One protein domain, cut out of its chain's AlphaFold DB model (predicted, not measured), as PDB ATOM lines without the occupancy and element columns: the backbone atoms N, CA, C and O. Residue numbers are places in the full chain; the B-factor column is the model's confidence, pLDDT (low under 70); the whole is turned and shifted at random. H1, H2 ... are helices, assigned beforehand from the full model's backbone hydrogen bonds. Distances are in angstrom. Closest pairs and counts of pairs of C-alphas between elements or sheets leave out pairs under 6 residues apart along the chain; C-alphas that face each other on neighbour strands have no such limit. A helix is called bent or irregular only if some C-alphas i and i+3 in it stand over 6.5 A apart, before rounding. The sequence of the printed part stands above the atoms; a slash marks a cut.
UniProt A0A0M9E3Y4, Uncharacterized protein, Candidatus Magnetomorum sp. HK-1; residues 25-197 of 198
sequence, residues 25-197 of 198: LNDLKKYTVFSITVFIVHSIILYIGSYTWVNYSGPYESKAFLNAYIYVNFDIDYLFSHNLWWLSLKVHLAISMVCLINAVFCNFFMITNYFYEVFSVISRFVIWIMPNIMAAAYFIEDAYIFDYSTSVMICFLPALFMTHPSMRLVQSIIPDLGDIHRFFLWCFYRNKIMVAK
ATOM      1  N   LEU A  25      35.815  21.313  39.440       85.88
ATOM      2  CA  LEU A  25      36.157  19.928  39.098       85.88
ATOM      3  C   LEU A  25      35.026  19.205  38.353       85.88
ATOM      4  O   LEU A  25      35.290  18.414  37.446       85.88
ATOM      5  N   ASN A  26      33.770  19.466  38.720       88.06
ATOM      6  CA  ASN A  26      32.619  18.887  38.031       88.06
ATOM      7  C   ASN A  26      32.493  19.417  36.596       88.06
ATOM      8  O   ASN A  26      32.256  18.627  35.678       88.06
ATOM      9  N   ASP A  27      32.693  20.718  36.396       84.69
ATOM     10  CA  ASP A  27      32.674  21.344  35.076       84.69
ATOM     11  C   ASP A  27      33.839  20.850  34.215       84.69
ATOM     12  O   ASP A  27      33.629  20.417  33.082       84.69
ATOM     13  N   LEU A  28      35.050  20.779  34.774       88.00
ATOM     14  CA  LEU A  28      36.222  20.221  34.103       88.00
ATOM     15  C   LEU A  28      35.988  18.771  33.670       88.00
ATOM     16  O   LEU A  28      36.305  18.408  32.536       88.00
ATOM     17  N   LYS A  29      35.396  17.941  34.537       91.38
ATOM     18  CA  LYS A  29      35.038  16.560  34.191       91.38
ATOM     19  C   LYS A  29      34.034  16.528  33.039       91.38
ATOM     20  O   LYS A  29      34.231  15.779  32.084       91.38
ATOM     21  N   LYS A  30      32.978  17.343  33.105       91.75
ATOM     22  CA  LYS A  30      31.947  17.428  32.062       91.75
ATOM     23  C   LYS A  30      32.544  17.850  30.718       91.75
ATOM     24  O   LYS A  30      32.258  17.214  29.706       91.75
ATOM     25  N   TYR A  31      33.392  18.876  30.708       90.12
ATOM     26  CA  TYR A  31      34.023  19.378  29.489       90.12
ATOM     27  C   TYR A  31      35.101  18.438  28.948       90.12
ATOM     28  O   TYR A  31      35.206  18.293  27.735       90.12
ATOM     29  N   THR A  32      35.828  17.727  29.811       90.81
ATOM     30  CA  THR A  32      36.764  16.673  29.386       90.81
ATOM     31  C   THR A  32      36.025  15.531  28.693       90.81
ATOM     32  O   THR A  32      36.406  15.138  27.594       90.81
ATOM     33  N   VAL A  33      34.931  15.030  29.283       94.25
ATOM     34  CA  VAL A  33      34.105  13.978  28.657       94.25
ATOM     35  C   VAL A  33      33.541  14.460  27.323       94.25
ATOM     36  O   VAL A  33      33.624  13.746  26.330       94.25
ATOM     37  N   PHE A  34      33.019  15.686  27.279       93.62
ATOM     38  CA  PHE A  34      32.512  16.277  26.046       93.62
ATOM     39  C   PHE A  34      33.602  16.399  24.967       93.62
ATOM     40  O   PHE A  34      33.376  16.002  23.828       93.62
ATOM     41  N   SER A  35      34.796  16.868  25.335       92.81
ATOM     42  CA  SER A  35      35.954  16.986  24.440       92.81
ATOM     43  C   SER A  35      36.369  15.633  23.854       92.81
ATOM     44  O   SER A  35      36.560  15.522  22.643       92.81
ATOM     45  N   ILE A  36      36.423  14.582  24.681       94.94
ATOM     46  CA  ILE A  36      36.716  13.212  24.231       94.94
ATOM     47  C   ILE A  36      35.644  12.724  23.247       94.94
ATOM     48  O   ILE A  36      35.980  12.153  22.212       94.94
ATOM     49  N   THR A  37      34.363  12.971  23.529       95.38
ATOM     50  CA  THR A  37      33.269  12.596  22.622       95.38
ATOM     51  C   THR A  37      33.393  13.296  21.271       95.38
ATOM     52  O   THR A  37      33.276  12.639  20.240       95.38
ATOM     53  N   VAL A  38      33.670  14.604  21.254       95.00
ATOM     54  CA  VAL A  38      33.861  15.370  20.010       95.00
ATOM     55  C   VAL A  38      35.041  14.820  19.215       95.00
ATOM     56  O   VAL A  38      34.913  14.620  18.011       95.00
ATOM     57  N   PHE A  39      36.153  14.509  19.882       95.56
ATOM     58  CA  PHE A  39      37.313  13.888  19.249       95.56
ATOM     59  C   PHE A  39      36.966  12.538  18.598       95.56
ATOM     60  O   PHE A  39      37.309  12.311  17.439       95.56
ATOM     61  N   ILE A  40      36.240  11.659  19.299       96.81
ATOM     62  CA  ILE A  40      35.810  10.362  18.754       96.81
ATOM     63  C   ILE A  40      34.895  10.560  17.540       96.81
ATOM     64  O   ILE A  40      35.112   9.935  16.503       96.81
ATOM     65  N   VAL A  41      33.898  11.443  17.646       95.94
ATOM     66  CA  VAL A  41      32.958  11.740  16.552       95.94
ATOM     67  C   VAL A  41      33.691  12.306  15.337       95.94
ATOM     68  O   VAL A  41      33.454  11.857  14.218       95.94
ATOM     69  N   HIS A  42      34.616  13.241  15.546       96.19
ATOM     70  CA  HIS A  42      35.427  13.823  14.482       96.19
ATOM     71  C   HIS A  42      36.288  12.765  13.779       96.19
ATOM     72  O   HIS A  42      36.286  12.684  12.552       96.19
ATOM     73  N   SER A  43      36.945  11.887  14.544       95.81
ATOM     74  CA  SER A  43      37.703  10.763  13.988       95.81
ATOM     75  C   SER A  43      36.816   9.847  13.138       95.81
ATOM     76  O   SER A  43      37.189   9.510  12.018       95.81
ATOM     77  N   ILE A  44      35.624   9.481  13.626       96.56
ATOM     78  CA  ILE A  44      34.667   8.650  12.875       96.56
ATOM     79  C   ILE A  44      34.268   9.328  11.560       96.56
ATOM     80  O   ILE A  44      34.240   8.667  10.527       96.56
ATOM     81  N   ILE A  45      34.002  10.637  11.573       96.00
ATOM     82  CA  ILE A  45      33.645  11.392  10.364       96.00
ATOM     83  C   ILE A  45      34.781  11.359   9.337       96.00
ATOM     84  O   ILE A  45      34.514  11.110   8.163       96.00
ATOM     85  N   LEU A  46      36.037  11.538   9.760       95.38
ATOM     86  CA  LEU A  46      37.187  11.430   8.856       95.38
ATOM     87  C   LEU A  46      37.305  10.025   8.247       95.38
ATOM     88  O   LEU A  46      37.538   9.901   7.046       95.38
ATOM     89  N   TYR A  47      37.096   8.970   9.040       96.12
ATOM     90  CA  TYR A  47      37.107   7.590   8.537       96.12
ATOM     91  C   TYR A  47      35.958   7.304   7.567       96.12
ATOM     92  O   TYR A  47      36.176   6.656   6.544       96.12
ATOM     93  N   ILE A  48      34.752   7.806   7.847       96.44
ATOM     94  CA  ILE A  48      33.624   7.717   6.912       96.44
ATOM     95  C   ILE A  48      33.972   8.464   5.621       96.44
ATOM     96  O   ILE A  48      33.766   7.916   4.542       96.44
ATOM     97  N   GLY A  49      34.548   9.665   5.710       94.88
ATOM     98  CA  GLY A  49      35.009  10.434   4.553       94.88
ATOM     99  C   GLY A  49      36.001   9.650   3.694       94.88
ATOM    100  O   GLY A  49      35.771   9.488   2.498       94.88
ATOM    101  N   SER A  50      37.028   9.070   4.318       95.25
ATOM    102  CA  SER A  50      38.021   8.220   3.652       95.25
ATOM    103  C   SER A  50      37.384   7.004   2.978       95.25
ATOM    104  O   SER A  50      37.641   6.730   1.806       95.25
ATOM    105  N   TYR A  51      36.481   6.307   3.673       95.50
ATOM    106  CA  TYR A  51      35.752   5.177   3.101       95.50
ATOM    107  C   TYR A  51      34.909   5.599   1.891       95.50
ATOM    108  O   TYR A  51      34.933   4.947   0.847       95.50
ATOM    109  N   THR A  52      34.179   6.708   2.006       94.81
ATOM    110  CA  THR A  52      33.340   7.236   0.921       94.81
ATOM    111  C   THR A  52      34.197   7.625  -0.282       94.81
ATOM    112  O   THR A  52      33.828   7.344  -1.419       94.81
ATOM    113  N   TRP A  53      35.375   8.197  -0.033       94.75
ATOM    114  CA  TRP A  53      36.333   8.578  -1.060       94.75
ATOM    115  C   TRP A  53      36.916   7.387  -1.826       94.75
ATOM    116  O   TRP A  53      36.956   7.401  -3.056       94.75
ATOM    117  N   VAL A  54      37.298   6.315  -1.127       92.75
ATOM    118  CA  VAL A  54      37.770   5.075  -1.768       92.75
ATOM    119  C   VAL A  54      36.679   4.470  -2.657       92.75
ATOM    120  O   VAL A  54      36.947   4.067  -3.787       92.75
ATOM    121  N   ASN A  55      35.428   4.458  -2.187       93.25
ATOM    122  CA  ASN A  55      34.306   3.970  -2.990       93.25
ATOM    123  C   ASN A  55      33.990   4.886  -4.179       93.25
ATOM    124  O   ASN A  55      33.604   4.397  -5.236       93.25
ATOM    125  N   TYR A  56      34.164   6.198  -4.027       92.75
ATOM    126  CA  TYR A  56      33.963   7.157  -5.107       92.75
ATOM    127  C   TYR A  56      35.051   7.057  -6.181       92.75
ATOM    128  O   TYR A  56      34.747   7.129  -7.367       92.75
ATOM    129  N   SER A  57      36.313   6.857  -5.800       90.94
ATOM    130  CA  SER A  57      37.458   6.860  -6.724       90.94
ATOM    131  C   SER A  57      37.669   5.548  -7.496       90.94
ATOM    132  O   SER A  57      38.430   5.522  -8.471       90.94
ATOM    133  N   GLY A  58      36.995   4.467  -7.090       86.44
ATOM    134  CA  GLY A  58      37.064   3.148  -7.730       86.44
ATOM    135  C   GLY A  58      36.356   3.040  -9.094       86.44
ATOM    136  O   GLY A  58      36.991   2.591 -10.051       86.44
ATOM    137  N   PRO A  59      35.067   3.413  -9.214       91.44
ATOM    138  CA  PRO A  59      34.293   3.302 -10.453       91.44
ATOM    139  C   PRO A  59      34.907   4.038 -11.654       91.44
ATOM    140  O   PRO A  59      35.593   5.046 -11.516       91.44
ATOM    141  N   TYR A  60      34.620   3.562 -12.871       85.25
ATOM    142  CA  TYR A  60      35.092   4.209 -14.104       85.25
ATOM    143  C   TYR A  60      34.419   5.572 -14.343       85.25
ATOM    144  O   TYR A  60      35.049   6.509 -14.825       85.25
ATOM    145  N   GLU A  61      33.151   5.701 -13.955       87.62
ATOM    146  CA  GLU A  61      32.332   6.901 -14.170       87.62
ATOM    147  C   GLU A  61      32.871   8.129 -13.422       87.62
ATOM    148  O   GLU A  61      32.793   9.250 -13.925       87.62
ATOM    149  N   SER A  62      33.490   7.933 -12.255       87.88
ATOM    150  CA  SER A  62      34.086   9.023 -11.476       87.88
ATOM    151  C   SER A  62      35.425   9.500 -12.037       87.88
ATOM    152  O   SER A  62      35.837  10.623 -11.747       87.88
ATOM    153  N   LYS A  63      36.092   8.725 -12.906       89.25
ATOM    154  CA  LYS A  63      37.395   9.097 -13.493       89.25
ATOM    155  C   LYS A  63      37.326  10.390 -14.301       89.25
ATOM    156  O   LYS A  63      38.281  11.158 -14.281       89.25
ATOM    157  N   ALA A  64      36.198  10.669 -14.958       87.94
ATOM    158  CA  ALA A  64      35.999  11.929 -15.672       87.94
ATOM    159  C   ALA A  64      36.045  13.141 -14.724       87.94
ATOM    160  O   ALA A  64      36.670  14.148 -15.048       87.94
ATOM    161  N   PHE A  65      35.444  13.026 -13.533       85.88
ATOM    162  CA  PHE A  65      35.491  14.070 -12.508       85.88
ATOM    163  C   PHE A  65      36.888  14.196 -11.889       85.88
ATOM    164  O   PHE A  65      37.413  15.302 -11.785       85.88
ATOM    165  N   LEU A  66      37.524  13.072 -11.545       90.06
ATOM    166  CA  LEU A  66      38.877  13.065 -10.973       90.06
ATOM    167  C   LEU A  66      39.903  13.706 -11.921       90.06
ATOM    168  O   LEU A  66      40.760  14.470 -11.486       90.06
ATOM    169  N   ASN A  67      39.770  13.459 -13.225       90.31
ATOM    170  CA  ASN A  67      40.626  14.063 -14.244       90.31
ATOM    171  C   ASN A  67      40.326  15.552 -14.474       90.31
ATOM    172  O   ASN A  67      41.219  16.296 -14.868       90.31
ATOM    173  N   ALA A  68      39.088  16.000 -14.243       91.75
ATOM    174  CA  ALA A  68      38.735  17.415 -14.332       91.75
ATOM    175  C   ALA A  68      39.264  18.227 -13.132       91.75
ATOM    176  O   ALA A  68      39.576  19.405 -13.287       91.75
ATOM    177  N   TYR A  69      39.408  17.599 -11.958       91.06
ATOM    178  CA  TYR A  69      39.809  18.245 -10.701       91.06
ATOM    179  C   TYR A  69      41.037  17.579 -10.059       91.06
ATOM    180  O   TYR A  69      41.017  17.203  -8.888       91.06
ATOM    181  N   ILE A  70      42.129  17.454 -10.822       90.12
ATOM    182  CA  ILE A  70      43.343  16.719 -10.410       90.12
ATOM    183  C   ILE A  70      43.941  17.248  -9.098       90.12
ATOM    184  O   ILE A  70      44.312  16.450  -8.242       90.12
ATOM    185  N   TYR A  71      44.011  18.571  -8.917       88.62
ATOM    186  CA  TYR A  71      44.578  19.172  -7.701       88.62
ATOM    187  C   TYR A  71      43.746  18.850  -6.455       88.62
ATOM    188  O   TYR A  71      44.283  18.390  -5.458       88.62
ATOM    189  N   VAL A  72      42.421  18.985  -6.551       87.12
ATOM    190  CA  VAL A  72      41.502  18.661  -5.448       87.12
ATOM    191  C   VAL A  72      41.559  17.169  -5.118       87.12
ATOM    192  O   VAL A  72      41.554  16.790  -3.952       87.12
ATOM    193  N   ASN A  73      41.650  16.312  -6.139       88.38
ATOM    194  CA  ASN A  73      41.839  14.878  -5.945       88.38
ATOM    195  C   ASN A  73      43.135  14.579  -5.178       88.38
ATOM    196  O   ASN A  73      43.105  13.820  -4.213       88.38
ATOM    197  N   PHE A  74      44.246  15.208  -5.573       90.25
ATOM    198  CA  PHE A  74      45.531  15.051  -4.895       90.25
ATOM    199  C   PHE A  74      45.459  15.476  -3.425       90.25
ATOM    200  O   PHE A  74      45.947  14.745  -2.568       90.25
ATOM    201  N   ASP A  75      44.805  16.598  -3.117       88.25
ATOM    202  CA  ASP A  75      44.660  17.076  -1.738       88.25
ATOM    203  C   ASP A  75      43.836  16.115  -0.874       88.25
ATOM    204  O   ASP A  75      44.198  15.838   0.272       88.25
ATOM    205  N   ILE A  76      42.747  15.564  -1.419       90.31
ATOM    206  CA  ILE A  76      41.900  14.596  -0.710       90.31
ATOM    207  C   ILE A  76      42.638  13.262  -0.517       90.31
ATOM    208  O   ILE A  76      42.611  12.694   0.579       90.31
ATOM    209  N   ASP A  77      43.337  12.774  -1.545       91.12
ATOM    210  CA  ASP A  77      44.183  11.578  -1.455       91.12
ATOM    211  C   ASP A  77      45.293  11.772  -0.412       91.12
ATOM    212  O   ASP A  77      45.545  10.897   0.422       91.12
ATOM    213  N   TYR A  78      45.923  12.947  -0.404       91.06
ATOM    214  CA  TYR A  78      46.964  13.294   0.550       91.06
ATOM    215  C   TYR A  78      46.416  13.383   1.979       91.06
ATOM    216  O   TYR A  78      46.995  12.779   2.889       91.06
ATOM    217  N   LEU A  79      45.262  14.023   2.191       91.75
ATOM    218  CA  LEU A  79      44.559  14.039   3.477       91.75
ATOM    219  C   LEU A  79      44.305  12.615   3.998       91.75
ATOM    220  O   LEU A  79      44.617  12.314   5.152       91.75
ATOM    221  N   PHE A  80      43.777  11.725   3.152       92.81
ATOM    222  CA  PHE A  80      43.412  10.362   3.549       92.81
ATOM    223  C   PHE A  80      44.573   9.364   3.575       92.81
ATOM    224  O   PHE A  80      44.419   8.275   4.129       92.81
ATOM    225  N   SER A  81      45.745   9.742   3.065       91.12
ATOM    226  CA  SER A  81      46.982   8.963   3.215       91.12
ATOM    227  C   SER A  81      47.559   9.007   4.639       91.12
ATOM    228  O   SER A  81      48.361   8.151   5.018       91.12
ATOM    229  N   HIS A  82      47.135   9.977   5.457       90.25
ATOM    230  CA  HIS A  82      47.602  10.146   6.830       90.25
ATOM    231  C   HIS A  82      46.891   9.226   7.830       90.25
ATOM    232  O   HIS A  82      45.779   8.740   7.623       90.25
ATOM    233  N   ASN A  83      47.504   9.057   9.006       93.94
ATOM    234  CA  ASN A  83      46.820   8.460  10.150       93.94
ATOM    235  C   ASN A  83      45.719   9.415  10.653       93.94
ATOM    236  O   ASN A  83      45.994  10.359  11.398       93.94
ATOM    237  N   LEU A  84      44.471   9.147  10.256       93.75
ATOM    238  CA  LEU A  84      43.305   9.996  10.535       93.75
ATOM    239  C   LEU A  84      43.025  10.184  12.025       93.75
ATOM    240  O   LEU A  84      42.583  11.255  12.437       93.75
ATOM    241  N   TRP A  85      43.332   9.182  12.849       94.38
ATOM    242  CA  TRP A  85      43.222   9.301  14.300       94.38
ATOM    243  C   TRP A  85      44.210  10.329  14.857       94.38
ATOM    244  O   TRP A  85      43.844  11.194  15.655       94.38
ATOM    245  N   TRP A  86      45.463  10.265  14.406       94.00
ATOM    246  CA  TRP A  86      46.505  11.202  14.817       94.00
ATOM    247  C   TRP A  86      46.255  12.617  14.291       94.00
ATOM    248  O   TRP A  86      46.461  13.596  15.013       94.00
ATOM    249  N   LEU A  87      45.765  12.723  13.055       94.06
ATOM    250  CA  LEU A  87      45.338  13.987  12.468       94.06
ATOM    251  C   LEU A  87      44.205  14.609  13.291       94.06
ATOM    252  O   LEU A  87      44.335  15.748  13.737       94.06
ATOM    253  N   SER A  88      43.148  13.840  13.564       95.50
ATOM    254  CA  SER A  88      42.023  14.262  14.403       95.50
ATOM    255  C   SER A  88      42.495  14.766  15.765       95.50
ATOM    256  O   SER A  88      42.079  15.835  16.205       95.50
ATOM    257  N   LEU A  89      43.427  14.051  16.408       94.88
ATOM    258  CA  LEU A  89      43.952  14.431  17.717       94.88
ATOM    259  C   LEU A  89      44.678  15.778  17.660       94.88
ATOM    260  O   LEU A  89      44.423  16.649  18.489       94.88
ATOM    261  N   LYS A  90      45.564  15.971  16.678       94.88
ATOM    262  CA  LYS A  90      46.310  17.227  16.516       94.88
ATOM    263  C   LYS A  90      45.401  18.405  16.182       94.88
ATOM    264  O   LYS A  90      45.560  19.458  16.791       94.88
ATOM    265  N   VAL A  91      44.431  18.218  15.286       95.56
ATOM    266  CA  VAL A  91      43.414  19.235  14.967       95.56
ATOM    267  C   VAL A  91      42.633  19.611  16.225       95.56
ATOM    268  O   VAL A  91      42.487  20.791  16.544       95.56
ATOM    269  N   HIS A  92      42.192  18.614  16.995       95.06
ATOM    270  CA  HIS A  92      41.434  18.829  18.226       95.06
ATOM    271  C   HIS A  92      42.247  19.579  19.288       95.06
ATOM    272  O   HIS A  92      41.729  20.497  19.927       95.06
ATOM    273  N   LEU A  93      43.528  19.241  19.455       94.38
ATOM    274  CA  LEU A  93      44.440  19.936  20.368       94.38
ATOM    275  C   LEU A  93      44.710  21.379  19.926       94.38
ATOM    276  O   LEU A  93      44.616  22.282  20.758       94.38
ATOM    277  N   ALA A  94      44.986  21.608  18.639       95.25
ATOM    278  CA  ALA A  94      45.219  22.944  18.091       95.25
ATOM    279  C   ALA A  94      44.004  23.853  18.322       95.25
ATOM    280  O   ALA A  94      44.127  24.951  18.863       95.25
ATOM    281  N   ILE A  95      42.806  23.356  18.014       96.31
ATOM    282  CA  ILE A  95      41.556  24.091  18.228       96.31
ATOM    283  C   ILE A  95      41.301  24.345  19.706       96.31
ATOM    284  O   ILE A  95      40.925  25.456  20.077       96.31
ATOM    285  N   SER A  96      41.502  23.338  20.557       94.06
ATOM    286  CA  SER A  96      41.322  23.490  22.001       94.06
ATOM    287  C   SER A  96      42.232  24.588  22.547       94.06
ATOM    288  O   SER A  96      41.777  25.435  23.314       94.06
ATOM    289  N   MET A  97      43.491  24.611  22.105       94.69
ATOM    290  CA  MET A  97      44.473  25.623  22.480       94.69
ATOM    291  C   MET A  97      44.056  27.018  22.004       94.69
ATOM    292  O   MET A  97      43.998  27.936  22.819       94.69
ATOM    293  N   VAL A  98      43.699  27.175  20.727       95.88
ATOM    294  CA  VAL A  98      43.231  28.455  20.167       95.88
ATOM    295  C   VAL A  98      41.988  28.959  20.903       95.88
ATOM    296  O   VAL A  98      41.951  30.112  21.330       95.88
ATOM    297  N   CYS A  99      40.995  28.092  21.126       94.50
ATOM    298  CA  CYS A  99      39.767  28.450  21.833       94.50
ATOM    299  C   CYS A  99      40.044  28.868  23.283       94.50
ATOM    300  O   CYS A  99      39.421  29.809  23.770       94.50
ATOM    301  N   LEU A 100      40.961  28.188  23.980       92.75
ATOM    302  CA  LEU A 100      41.356  28.550  25.345       92.75
ATOM    303  C   LEU A 100      42.089  29.888  25.382       92.75
ATOM    304  O   LEU A 100      41.746  30.732  26.202       92.75
ATOM    305  N   ILE A 101      43.055  30.110  24.490       93.50
ATOM    306  CA  ILE A 101      43.789  31.379  24.402       93.50
ATOM    307  C   ILE A 101      42.816  32.529  24.143       93.50
ATOM    308  O   ILE A 101      42.833  33.527  24.865       93.50
ATOM    309  N   ASN A 102      41.923  32.368  23.165       92.06
ATOM    310  CA  ASN A 102      40.912  33.370  22.859       92.06
ATOM    311  C   ASN A 102      39.997  33.616  24.069       92.06
ATOM    312  O   ASN A 102      39.782  34.759  24.459       92.06
ATOM    313  N   ALA A 103      39.541  32.557  24.742       90.50
ATOM    314  CA  ALA A 103      38.727  32.676  25.946       90.50
ATOM    315  C   ALA A 103      39.429  33.439  27.078       90.50
ATOM    316  O   ALA A 103      38.806  34.292  27.710       90.50
ATOM    317  N   VAL A 104      40.724  33.190  27.303       89.94
ATOM    318  CA  VAL A 104      41.541  33.925  28.283       89.94
ATOM    319  C   VAL A 104      41.588  35.409  27.937       89.94
ATOM    320  O   VAL A 104      41.296  36.235  28.802       89.94
ATOM    321  N   PHE A 105      41.883  35.759  26.683       89.06
ATOM    322  CA  PHE A 105      41.885  37.156  26.245       89.06
ATOM    323  C   PHE A 105      40.515  37.813  26.420       89.06
ATOM    324  O   PHE A 105      40.418  38.924  26.941       89.06
ATOM    325  N   CYS A 106      39.447  37.116  26.044       87.25
ATOM    326  CA  CYS A 106      38.090  37.635  26.157       87.25
ATOM    327  C   CYS A 106      37.692  37.899  27.602       87.25
ATOM    328  O   CYS A 106      37.075  38.928  27.880       87.25
ATOM    329  N   ASN A 107      38.029  36.980  28.508       84.38
ATOM    330  CA  ASN A 107      37.699  37.136  29.916       84.38
ATOM    331  C   ASN A 107      38.539  38.239  30.564       84.38
ATOM    332  O   ASN A 107      38.016  39.071  31.302       84.38
ATOM    333  N   PHE A 108      39.825  38.307  30.211       82.19
ATOM    334  CA  PHE A 108      40.727  39.353  30.677       82.19
ATOM    335  C   PHE A 108      40.225  40.750  30.281       82.19
ATOM    336  O   PHE A 108      40.099  41.627  31.129       82.19
ATOM    337  N   PHE A 109      39.840  40.957  29.023       82.25
ATOM    338  CA  PHE A 109      39.330  42.251  28.553       82.25
ATOM    339  C   PHE A 109      37.835  42.487  28.837       82.25
ATOM    340  O   PHE A 109      37.272  43.465  28.348       82.25
ATOM    341  N   MET A 110      37.173  41.614  29.610       78.81
ATOM    342  CA  MET A 110      35.726  41.657  29.884       78.81
ATOM    343  C   MET A 110      34.837  41.641  28.622       78.81
ATOM    344  O   MET A 110      33.655  41.974  28.679       78.81
ATOM    345  N   ILE A 111      35.375  41.213  27.474       81.62
ATOM    346  CA  ILE A 111      34.665  41.144  26.186       81.62
ATOM    347  C   ILE A 111      33.556  40.086  26.252       81.62
ATOM    348  O   ILE A 111      32.511  40.245  25.622       81.62
ATOM    349  N   THR A 112      33.741  39.040  27.060       77.94
ATOM    350  CA  THR A 112      32.748  37.983  27.321       77.94
ATOM    351  C   THR A 112      31.373  38.546  27.691       77.94
ATOM    352  O   THR A 112      30.373  38.201  27.057       77.94
ATOM    353  N   ASN A 113      31.326  39.470  28.647       72.31
ATOM    354  CA  ASN A 113      30.079  40.026  29.175       72.31
ATOM    355  C   ASN A 113      29.352  40.921  28.158       72.31
ATOM    356  O   ASN A 113      28.124  40.958  28.134       72.31
ATOM    357  N   TYR A 114      30.092  41.596  27.274       69.56
ATOM    358  CA  TYR A 114      29.511  42.489  26.267       69.56
ATOM    359  C   TYR A 114      29.163  41.776  24.956       69.56
ATOM    360  O   TYR A 114      28.144  42.088  24.343       69.56
ATOM    361  N   PHE A 115      29.985  40.816  24.526       70.94
ATOM    362  CA  PHE A 115      29.928  40.256  23.173       70.94
ATOM    363  C   PHE A 115      29.583  38.767  23.101       70.94
ATOM    364  O   PHE A 115      29.176  38.283  22.044       70.94
ATOM    365  N   TYR A 116      29.719  38.015  24.192       73.06
ATOM    366  CA  TYR A 116      29.414  36.585  24.187       73.06
ATOM    367  C   TYR A 116      28.015  36.281  24.733       73.06
ATOM    368  O   TYR A 116      27.292  35.473  24.152       73.06
ATOM    369  N   GLU A 117      27.600  36.939  25.818       72.12
ATOM    370  CA  GLU A 117      26.309  36.644  26.459       72.12
ATOM    371  C   GLU A 117      25.118  37.347  25.789       72.12
ATOM    372  O   GLU A 117      24.047  36.749  25.667       72.12
ATOM    373  N   VAL A 118      25.318  38.570  25.287       70.50
ATOM    374  CA  VAL A 118      24.257  39.435  24.728       70.50
ATOM    375  C   VAL A 118      23.869  39.053  23.293       70.50
ATOM    376  O   VAL A 118      22.737  39.260  22.861       70.50
ATOM    377  N   PHE A 119      24.801  38.475  22.539       75.06
ATOM    378  CA  PHE A 119      24.650  38.264  21.103       75.06
ATOM    379  C   PHE A 119      23.874  36.985  20.757       75.06
ATOM    380  O   PHE A 119      23.906  35.988  21.486       75.06
ATOM    381  N   SER A 120      23.182  37.013  19.613       80.19
ATOM    382  CA  SER A 120      22.458  35.871  19.040       80.19
ATOM    383  C   SER A 120      23.405  34.725  18.660       80.19
ATOM    384  O   SER A 120      24.600  34.919  18.463       80.19
ATOM    385  N   VAL A 121      22.880  33.506  18.504       79.31
ATOM    386  CA  VAL A 121      23.694  32.324  18.143       79.31
ATOM    387  C   VAL A 121      24.504  32.551  16.857       79.31
ATOM    388  O   VAL A 121      25.679  32.198  16.799       79.31
ATOM    389  N   ILE A 122      23.910  33.205  15.854       84.62
ATOM    390  CA  ILE A 122      24.559  33.499  14.566       84.62
ATOM    391  C   ILE A 122      25.721  34.482  14.742       84.62
ATOM    392  O   ILE A 122      26.804  34.275  14.204       84.62
ATOM    393  N   SER A 123      25.523  35.544  15.521       81.62
ATOM    394  CA  SER A 123      26.591  36.519  15.761       81.62
ATOM    395  C   SER A 123      27.723  35.918  16.590       81.62
ATOM    396  O   SER A 123      28.888  36.181  16.295       81.62
ATOM    397  N   ARG A 124      27.421  35.014  17.534       81.44
ATOM    398  CA  ARG A 124      28.465  34.254  18.235       81.44
ATOM    399  C   ARG A 124      29.278  33.380  17.286       81.44
ATOM    400  O   ARG A 124      30.486  33.271  17.450       81.44
ATOM    401  N   PHE A 125      28.634  32.774  16.294       85.25
ATOM    402  CA  PHE A 125      29.329  31.974  15.295       85.25
ATOM    403  C   PHE A 125      30.328  32.814  14.486       85.25
ATOM    404  O   PHE A 125      31.500  32.454  14.392       85.25
ATOM    405  N   VAL A 126      29.899  33.966  13.969       86.50
ATOM    406  CA  VAL A 126      30.758  34.831  13.144       86.50
ATOM    407  C   VAL A 126      31.891  35.453  13.959       86.50
ATOM    408  O   VAL A 126      33.027  35.483  13.502       86.50
ATOM    409  N   ILE A 127      31.603  35.936  15.167       86.25
ATOM    410  CA  ILE A 127      32.582  36.676  15.973       86.25
ATOM    411  C   ILE A 127      33.559  35.734  16.684       86.25
ATOM    412  O   ILE A 127      34.719  36.086  16.860       86.25
ATOM    413  N   TRP A 128      33.114  34.543  17.093       86.75
ATOM    414  CA  TRP A 128      33.915  33.668  17.955       86.75
ATOM    415  C   TRP A 128      34.381  32.399  17.262       86.75
ATOM    416  O   TRP A 128      35.554  32.046  17.352       86.75
ATOM    417  N   ILE A 129      33.480  31.708  16.565       91.19
ATOM    418  CA  ILE A 129      33.797  30.403  15.981       91.19
ATOM    419  C   ILE A 129      34.673  30.583  14.738       91.19
ATOM    420  O   ILE A 129      35.694  29.908  14.628       91.19
ATOM    421  N   MET A 130      34.343  31.519  13.842       93.12
ATOM    422  CA  MET A 130      35.137  31.731  12.623       93.12
ATOM    423  C   MET A 130      36.602  32.108  12.890       93.12
ATOM    424  O   MET A 130      37.467  31.447  12.315       93.12
ATOM    425  N   PRO A 131      36.933  33.068  13.776       93.12
ATOM    426  CA  PRO A 131      38.333  33.371  14.070       93.12
ATOM    427  C   PRO A 131      39.092  32.186  14.670       93.12
ATOM    428  O   PRO A 131      40.246  31.962  14.312       93.12
ATOM    429  N   ASN A 132      38.441  31.386  15.523       94.81
ATOM    430  CA  ASN A 132      39.051  30.176  16.075       94.81
ATOM    431  C   ASN A 132      39.336  29.135  14.980       94.81
ATOM    432  O   ASN A 132      40.396  28.510  15.005       94.81
ATOM    433  N   ILE A 133      38.425  28.968  14.011       96.19
ATOM    434  CA  ILE A 133      38.631  28.086  12.851       96.19
ATOM    435  C   ILE A 133      39.808  28.582  12.015       96.19
ATOM    436  O   ILE A 133      40.699  27.796  11.722       96.19
ATOM    437  N   MET A 134      39.831  29.868  11.656       95.88
ATOM    438  CA  MET A 134      40.882  30.445  10.810       95.88
ATOM    439  C   MET A 134      42.264  30.337  11.464       95.88
ATOM    440  O   MET A 134      43.218  29.900  10.828       95.88
ATOM    441  N   ALA A 135      42.365  30.668  12.753       95.62
ATOM    442  CA  ALA A 135      43.621  30.558  13.486       95.62
ATOM    443  C   ALA A 135      44.093  29.100  13.604       95.62
ATOM    444  O   ALA A 135      45.270  28.822  13.392       95.62
ATOM    445  N   ALA A 136      43.195  28.155  13.902       95.50
ATOM    446  CA  ALA A 136      43.554  26.740  13.959       95.50
ATOM    447  C   ALA A 136      43.933  26.174  12.582       95.50
ATOM    448  O   ALA A 136      44.898  25.422  12.489       95.50
ATOM    449  N   ALA A 137      43.215  26.562  11.527       95.94
ATOM    450  CA  ALA A 137      43.498  26.148  10.159       95.94
ATOM    451  C   ALA A 137      44.900  26.584   9.727       95.94
ATOM    452  O   ALA A 137      45.624  25.766   9.178       95.94
ATOM    453  N   TYR A 138      45.319  27.807  10.072       95.69
ATOM    454  CA  TYR A 138      46.676  28.291   9.806       95.69
ATOM    455  C   TYR A 138      47.758  27.419  10.472       95.69
ATOM    456  O   TYR A 138      48.749  27.061   9.842       95.69
ATOM    457  N   PHE A 139      47.557  27.004  11.731       93.88
ATOM    458  CA  PHE A 139      48.497  26.098  12.411       93.88
ATOM    459  C   PHE A 139      48.544  24.697  11.788       93.88
ATOM    460  O   PHE A 139      49.576  24.030  11.849       93.88
ATOM    461  N   ILE A 140      47.426  24.219  11.243       93.81
ATOM    462  CA  ILE A 140      47.337  22.886  10.641       93.81
ATOM    463  C   ILE A 140      47.883  22.877   9.212       93.81
ATOM    464  O   ILE A 140      48.587  21.932   8.858       93.81
ATOM    465  N   GLU A 141      47.616  23.926   8.437       93.81
ATOM    466  CA  GLU A 141      48.200  24.158   7.115       93.81
ATOM    467  C   GLU A 141      49.728  24.132   7.195       93.81
ATOM    468  O   GLU A 141      50.353  23.346   6.491       93.81
ATOM    469  N   ASP A 142      50.328  24.889   8.117       89.75
ATOM    470  CA  ASP A 142      51.788  24.920   8.284       89.75
ATOM    471  C   ASP A 142      52.360  23.552   8.711       89.75
ATOM    472  O   ASP A 142      53.427  23.132   8.267       89.75
ATOM    473  N   ALA A 143      51.622  22.800   9.535       90.00
ATOM    474  CA  ALA A 143      52.079  21.513  10.055       90.00
ATOM    475  C   ALA A 143      51.981  20.346   9.055       90.00
ATOM    476  O   ALA A 143      52.707  19.359   9.213       90.00
ATOM    477  N   TYR A 144      51.060  20.410   8.092       86.44
ATOM    478  CA  TYR A 144      50.746  19.298   7.188       86.44
ATOM    479  C   TYR A 144      50.766  19.655   5.705       86.44
ATOM    480  O   TYR A 144      50.622  18.755   4.890       86.44
ATOM    481  N   ILE A 145      50.976  20.922   5.342       87.25
ATOM    482  CA  ILE A 145      50.999  21.398   3.950       87.25
ATOM    483  C   ILE A 145      49.684  21.036   3.230       87.25
ATOM    484  O   ILE A 145      49.659  20.656   2.063       87.25
ATOM    485  N   PHE A 146      48.564  21.101   3.952       87.44
ATOM    486  CA  PHE A 146      47.239  20.999   3.345       87.44
ATOM    487  C   PHE A 146      46.844  22.340   2.744       87.44
ATOM    488  O   PHE A 146      47.176  23.377   3.312       87.44
ATOM    489  N   ASP A 147      46.042  22.326   1.679       91.38
ATOM    490  CA  ASP A 147      45.384  23.551   1.232       91.38
ATOM    491  C   ASP A 147      44.566  24.178   2.376       91.38
ATOM    492  O   ASP A 147      43.935  23.480   3.187       91.38
ATOM    493  N   TYR A 148      44.561  25.509   2.439       92.25
ATOM    494  CA  TYR A 148      43.898  26.244   3.511       92.25
ATOM    495  C   TYR A 148      42.404  25.906   3.589       92.25
ATOM    496  O   TYR A 148      41.851  25.788   4.686       92.25
ATOM    497  N   SER A 149      41.740  25.680   2.448       92.75
ATOM    498  CA  SER A 149      40.317  25.320   2.430       92.75
ATOM    499  C   SER A 149      40.051  23.970   3.109       92.75
ATOM    500  O   SER A 149      39.122  23.850   3.915       92.75
ATOM    501  N   THR A 150      40.923  22.987   2.878       92.25
ATOM    502  CA  THR A 150      40.880  21.671   3.526       92.25
ATOM    503  C   THR A 150      41.136  21.798   5.025       92.25
ATOM    504  O   THR A 150      40.380  21.242   5.826       92.25
ATOM    505  N   SER A 151      42.136  22.595   5.417       94.94
ATOM    506  CA  SER A 151      42.450  22.889   6.823       94.94
ATOM    507  C   SER A 151      41.267  23.538   7.554       94.94
ATOM    508  O   SER A 151      40.917  23.142   8.666       94.94
ATOM    509  N   VAL A 152      40.574  24.480   6.911       95.50
ATOM    510  CA  VAL A 152      39.348  25.093   7.445       95.50
ATOM    511  C   VAL A 152      38.238  24.055   7.626       95.50
ATOM    512  O   VAL A 152      37.586  24.038   8.674       95.50
ATOM    513  N   MET A 153      38.027  23.170   6.646       94.25
ATOM    514  CA  MET A 153      36.990  22.134   6.717       94.25
ATOM    515  C   MET A 153      37.213  21.160   7.877       94.25
ATOM    516  O   MET A 153      36.282  20.909   8.646       94.25
ATOM    517  N   ILE A 154      38.435  20.649   8.049       94.81
ATOM    518  CA  ILE A 154      38.753  19.727   9.155       94.81
ATOM    519  C   ILE A 154      38.698  20.430  10.515       94.81
ATOM    520  O   ILE A 154      38.355  19.814  11.522       94.81
ATOM    521  N   CYS A 155      38.965  21.738  10.563       96.31
ATOM    522  CA  CYS A 155      38.890  22.499  11.805       96.31
ATOM    523  C   CYS A 155      37.468  22.917  12.206       96.31
ATOM    524  O   CYS A 155      37.236  23.287  13.360       96.31
ATOM    525  N   PHE A 156      36.503  22.856  11.291       95.00
ATOM    526  CA  PHE A 156      35.162  23.390  11.514       95.00
ATOM    527  C   PHE A 156      34.435  22.720  12.685       95.00
ATOM    528  O   PHE A 156      33.967  23.389  13.610       95.00
ATOM    529  N   LEU A 157      34.342  21.387  12.650       94.44
ATOM    530  CA  LEU A 157      33.557  20.624  13.619       94.44
ATOM    531  C   LEU A 157      34.115  20.770  15.041       94.44
ATOM    532  O   LEU A 157      33.344  21.135  15.935       94.44
ATOM    533  N   PRO A 158      35.422  20.553  15.293       94.50
ATOM    534  CA  PRO A 158      35.920  20.672  16.652       94.50
ATOM    535  C   PRO A 158      35.852  22.118  17.152       94.50
ATOM    536  O   PRO A 158      35.551  22.323  18.323       94.50
ATOM    537  N   ALA A 159      36.039  23.135  16.299       94.69
ATOM    538  CA  ALA A 159      35.939  24.535  16.724       94.69
ATOM    539  C   ALA A 159      34.513  24.913  17.134       94.69
ATOM    540  O   ALA A 159      34.319  25.576  18.160       94.69
ATOM    541  N   LEU A 160      33.514  24.439  16.386       93.94
ATOM    542  CA  LEU A 160      32.104  24.655  16.694       93.94
ATOM    543  C   LEU A 160      31.737  24.099  18.073       93.94
ATOM    544  O   LEU A 160      31.032  24.758  18.839       93.94
ATOM    545  N   PHE A 161      32.254  22.919  18.420       94.12
ATOM    546  CA  PHE A 161      31.943  22.283  19.696       94.12
ATOM    547  C   PHE A 161      32.843  22.725  20.852       94.12
ATOM    548  O   PHE A 161      32.358  22.795  21.977       94.12
ATOM    549  N   MET A 162      34.112  23.062  20.615       93.94
ATOM    550  CA  MET A 162      35.063  23.402  21.682       93.94
ATOM    551  C   MET A 162      35.016  24.871  22.105       93.94
ATOM    552  O   MET A 162      35.350  25.173  23.250       93.94
ATOM    553  N   THR A 163      34.527  25.780  21.254       92.12
ATOM    554  CA  THR A 163      34.481  27.217  21.582       92.12
ATOM    555  C   THR A 163      33.689  27.487  22.868       92.12
ATOM    556  O   THR A 163      34.194  28.134  23.782       92.12
ATOM    557  N   HIS A 164      32.465  26.961  22.997       90.00
ATOM    558  CA  HIS A 164      31.632  27.243  24.175       90.00
ATOM    559  C   HIS A 164      32.169  26.642  25.487       90.00
ATOM    560  O   HIS A 164      32.256  27.381  26.474       90.00
ATOM    561  N   PRO A 165      32.552  25.351  25.535       90.62
ATOM    562  CA  PRO A 165      33.253  24.761  26.672       90.62
ATOM    563  C   PRO A 165      34.488  25.547  27.105       90.62
ATOM    564  O   PRO A 165      34.627  25.814  28.295       90.62
ATOM    565  N   SER A 166      35.348  25.962  26.168       91.44
ATOM    566  CA  SER A 166      36.564  26.716  26.496       91.44
ATOM    567  C   SER A 166      36.246  28.062  27.145       91.44
ATOM    568  O   SER A 166      36.847  28.400  28.162       91.44
ATOM    569  N   MET A 167      35.249  28.791  26.632       88.62
ATOM    570  CA  MET A 167      34.797  30.053  27.232       88.62
ATOM    571  C   MET A 167      34.287  29.854  28.663       88.62
ATOM    572  O   MET A 167      34.692  30.574  29.573       88.62
ATOM    573  N   ARG A 168      33.433  28.847  28.887       87.31
ATOM    574  CA  ARG A 168      32.879  28.548  30.218       87.31
ATOM    575  C   ARG A 168      33.935  28.058  31.204       87.31
ATOM    576  O   ARG A 168      33.886  28.426  32.373       87.31
ATOM    577  N   LEU A 169      34.879  27.241  30.743       86.88
ATOM    578  CA  LEU A 169      35.980  26.756  31.568       86.88
ATOM    579  C   LEU A 169      36.890  27.909  32.001       86.88
ATOM    580  O   LEU A 169      37.291  27.974  33.154       86.88
ATOM    581  N   VAL A 170      37.191  28.846  31.102       88.31
ATOM    582  CA  VAL A 170      37.996  30.017  31.464       88.31
ATOM    583  C   VAL A 170      37.262  30.919  32.453       88.31
ATOM    584  O   VAL A 170      37.874  31.319  33.437       88.31
ATOM    585  N   GLN A 171      35.966  31.174  32.252       83.94
ATOM    586  CA  GLN A 171      35.145  31.952  33.193       83.94
ATOM    587  C   GLN A 171      35.094  31.340  34.604       83.94
ATOM    588  O   GLN A 171      34.902  32.064  35.575       83.94
ATOM    589  N   SER A 172      35.245  30.016  34.744       80.88
ATOM    590  CA  SER A 172      35.251  29.362  36.061       80.88
ATOM    591  C   SER A 172      36.627  29.333  36.733       80.88
ATOM    592  O   SER A 172      36.694  29.206  37.956       80.88
ATOM    593  N   ILE A 173      37.714  29.453  35.963       80.62
ATOM    594  CA  ILE A 173      39.094  29.438  36.476       80.62
ATOM    595  C   ILE A 173      39.598  30.852  36.757       80.62
ATOM    596  O   ILE A 173      40.208  31.102  37.798       80.62
ATOM    597  N   ILE A 174      39.423  31.751  35.791       76.81
ATOM    598  CA  ILE A 174      40.051  33.066  35.796       76.81
ATOM    599  C   ILE A 174      39.030  34.074  36.318       76.81
ATOM    600  O   ILE A 174      38.025  34.293  35.647       76.81
ATOM    601  N   PRO A 175      39.276  34.706  37.481       67.00
ATOM    602  CA  PRO A 175      38.416  35.779  37.950       67.00
ATOM    603  C   PRO A 175      38.471  36.945  36.966       67.00
ATOM    604  O   PRO A 175      39.537  37.283  36.441       67.00
ATOM    605  N   ASP A 176      37.327  37.579  36.740       66.50
ATOM    606  CA  ASP A 176      37.243  38.736  35.858       66.50
ATOM    607  C   ASP A 176      38.134  39.870  36.383       66.50
ATOM    608  O   ASP A 176      38.350  40.034  37.589       66.50
ATOM    609  N   LEU A 177      38.626  40.723  35.483       62.59
ATOM    610  CA  LEU A 177      39.458  41.874  35.852       62.59
ATOM    611  C   LEU A 177      38.721  42.815  36.832       62.59
ATOM    612  O   LEU A 177      39.341  43.425  37.703       62.59
ATOM    613  N   GLY A 178      37.386  42.860  36.757       60.66
ATOM    614  CA  GLY A 178      36.530  43.533  37.737       60.66
ATOM    615  C   GLY A 178      36.599  42.928  39.145       60.66
ATOM    616  O   GLY A 178      36.620  43.676  40.126       60.66
ATOM    617  N   ASP A 179      36.696  41.605  39.267       66.69
ATOM    618  CA  ASP A 179      36.839  40.918  40.554       66.69
ATOM    619  C   ASP A 179      38.249  41.084  41.121       66.69
ATOM    620  O   ASP A 179      38.404  41.360  42.313       66.69
ATOM    621  N   ILE A 180      39.271  41.033  40.262       69.62
ATOM    622  CA  ILE A 180      40.656  41.350  40.640       69.62
ATOM    623  C   ILE A 180      40.741  42.797  41.148       69.62
ATOM    624  O   ILE A 180      41.306  43.051  42.212       69.62
ATOM    625  N   HIS A 181      40.130  43.751  40.442       67.88
ATOM    626  CA  HIS A 181      40.094  45.154  40.854       67.88
ATOM    627  C   HIS A 181      39.361  45.349  42.192       67.88
ATOM    628  O   HIS A 181      39.857  46.054  43.072       67.88
ATOM    629  N   ARG A 182      38.212  44.689  42.396       68.25
ATOM    630  CA  ARG A 182      37.485  44.707  43.680       68.25
ATOM    631  C   ARG A 182      38.306  44.102  44.815       68.25
ATOM    632  O   ARG A 182      38.287  44.648  45.917       68.25
ATOM    633  N   PHE A 183      39.042  43.025  44.555       72.94
ATOM    634  CA  PHE A 183      39.950  42.415  45.524       72.94
ATOM    635  C   PHE A 183      41.086  43.369  45.909       72.94
ATOM    636  O   PHE A 183      41.326  43.590  47.096       72.94
ATOM    637  N   PHE A 184      41.723  44.010  44.925       74.06
ATOM    638  CA  PHE A 184      42.742  45.032  45.167       74.06
ATOM    639  C   PHE A 184      42.190  46.194  45.996       74.06
ATOM    640  O   PHE A 184      42.765  46.539  47.031       74.06
ATOM    641  N   LEU A 185      41.043  46.757  45.607       73.19
ATOM    642  CA  LEU A 185      40.381  47.800  46.387       73.19
ATOM    643  C   LEU A 185      40.100  47.328  47.813       73.19
ATOM    644  O   LEU A 185      40.430  48.046  48.748       73.19
ATOM    645  N   TRP A 186      39.570  46.120  48.009       74.00
ATOM    646  CA  TRP A 186      39.303  45.573  49.338       74.00
ATOM    647  C   TRP A 186      40.570  45.463  50.199       74.00
ATOM    648  O   TRP A 186      40.569  45.935  51.338       74.00
ATOM    649  N   CYS A 187      41.670  44.926  49.663       72.19
ATOM    650  CA  CYS A 187      42.948  44.827  50.372       72.19
ATOM    651  C   CYS A 187      43.494  46.204  50.787       72.19
ATOM    652  O   CYS A 187      43.900  46.392  51.937       72.19
ATOM    653  N   PHE A 188      43.465  47.189  49.883       72.94
ATOM    654  CA  PHE A 188      44.017  48.521  50.147       72.94
ATOM    655  C   PHE A 188      43.098  49.403  51.013       72.94
ATOM    656  O   PHE A 188      43.588  50.130  51.881       72.94
ATOM    657  N   TYR A 189      41.772  49.322  50.854       64.56
ATOM    658  CA  TYR A 189      40.823  50.074  51.687       64.56
ATOM    659  C   TYR A 189      40.760  49.534  53.119       64.56
ATOM    660  O   TYR A 189      40.653  50.311  54.070       64.56
ATOM    661  N   ARG A 190      40.887  48.213  53.304       56.72
ATOM    662  CA  ARG A 190      40.911  47.594  54.637       56.72
ATOM    663  C   ARG A 190      42.130  48.037  55.451       56.72
ATOM    664  O   ARG A 190      41.984  48.302  56.642       56.72
ATOM    665  N   ASN A 191      43.288  48.210  54.810       55.47
ATOM    666  CA  ASN A 191      44.476  48.758  55.471       55.47
ATOM    667  C   ASN A 191      44.279  50.215  55.916       55.47
ATOM    668  O   ASN A 191      44.665  50.559  57.030       55.47
ATOM    669  N   LYS A 192      43.604  51.059  55.122       55.00
ATOM    670  CA  LYS A 192      43.315  52.447  55.536       55.00
ATOM    671  C   LYS A 192      42.389  52.533  56.755       55.00
ATOM    672  O   LYS A 192      42.607  53.372  57.621       55.00
ATOM    673  N   ILE A 193      41.390  51.654  56.857       54.72
ATOM    674  CA  ILE A 193      40.450  51.645  57.995       54.72
ATOM    675  C   ILE A 193      41.130  51.163  59.287       54.72
ATOM    676  O   ILE A 193      40.761  51.613  60.371       54.72
ATOM    677  N   MET A 194      42.122  50.270  59.195       49.75
ATOM    678  CA  MET A 194      42.866  49.805  60.374       49.75
ATOM    679  C   MET A 194      43.897  50.824  60.874       49.75
ATOM    680  O   MET A 194      44.082  50.923  62.081       49.75
ATOM    681  N   VAL A 195      44.498  51.625  59.988       52.59
ATOM    682  CA  VAL A 195      45.430  52.705  60.374       52.59
ATOM    683  C   VAL A 195      44.697  53.926  60.952       52.59
ATOM    684  O   VAL A 195      45.233  54.615  61.805       52.59
ATOM    685  N   ALA A 196      43.447  54.184  60.557       49.03
ATOM    686  CA  ALA A 196      42.660  55.299  61.101       49.03
ATOM    687  C   ALA A 196      42.081  55.047  62.513       49.03
ATOM    688  O   ALA A 196      41.427  55.925  63.071       49.03
ATOM    689  N   LYS A 197      42.258  53.840  63.070       46.91
ATOM    690  CA  LYS A 197      41.767  53.449  64.405       46.91
ATOM    691  C   LYS A 197      42.871  53.322  65.464       46.91
ATOM    692  O   LYS A 197      42.566  52.902  66.578       46.91
TER     693      LYS A 197
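AT A GLANCE: This is residues 25 to 197 of the 198 residues of an uncharacterized protein of Candidatus Magnetomorum sp. HK-1 (UniProt A0A0M9E3Y4). Three helices, H4, H6 and H7, cross one another at steep tilts to make the core, and the long H1 lies on the side of H4 and H7 away from H6, running nearly along the line of H7. At one end of the rod, the short H2 and H3 fold the chain back from the last residues of H1 toward the core; at the other end residues 179 to 197, most of H8, stick out as a free arm. The printed part has 173 residues with eight named helices, H1 to H8 in order, and no named strand: the class is all helix. It is loose, with a radius of gyration of the C-alphas of 22.3 A, and spans 93 by 29 by 28 A.

HOW THE PARTS SIT: H1, residues 25 to 57, is close to but not clearly touching H2, residues 63 to 68, with Ser 57 and Lys 63 the closest C-alphas at 7.1 A. H3, residues 70 to 81, and H4, residues 84 to 108, meet only through their link. H4 touches H1 with residues 84 to 92 alone, at a steep tilt of 42 degrees, opposite ways; the closest C-alphas, Ser 43 and Ser 88, are 5.6 A apart. H5, residues 111 to 116, is close to but not clearly touching H6, residues 121 to 144, with the closest C-alphas, Tyr 116 and Arg 124, 6.5 A apart. H6 has a kink of 30 degrees near residue 130 and touches H4, closest at the C-alphas of Ile 95 and Ala 136, 5.4 A. H7, residues 148 to 173, is a hub with H4, each touching three helices; their closest C-alphas, Ala 103 and Met 167, are 4.9 A apart, at a steep tilt of 47 degrees. H7 touches H6 at a steep tilt of 60 degrees, with Ala 137 and Ser 151 the closest C-alphas at 4.8 A. With residues 157 to 169 alone H7 touches H1, at a shallow tilt of 9 degrees, opposite ways; the closest C-alphas, Tyr 31 and Pro 165, are 6.1 A apart. H7 has a kink of 54 degrees near residue 158 and is only just irregular, with C-alphas 154 and 157 6.9 A apart. H8, residues 177 to 195, touches no helix. Every O i to N i+4 pair is within hydrogen-bond range in H1, H2, H3, H4, H5 and H8, against 18 of 20 in H6 and 18 of 22 in H7.

IN THESE COORDINATES: H1 begins at C-alpha 25, (36.157, 19.928, 39.098), and is 47.7 A long. H4 measures 35.7 A, H6 32.0 A, H7 33.5 A and H8 27.5 A, which ends at C-alpha 195, (45.430, 52.705, 60.374).

THE WHOLE: The C-alphas of Tyr 60 and Lys 197 are the two farthest apart, 92.9 A. The printed part has no cut, and the seven links between helices are tight. Mean pLDDT of the printed part is 86.5; residue 114, residues 175 to 182 and residues 189 to 197 are under 70.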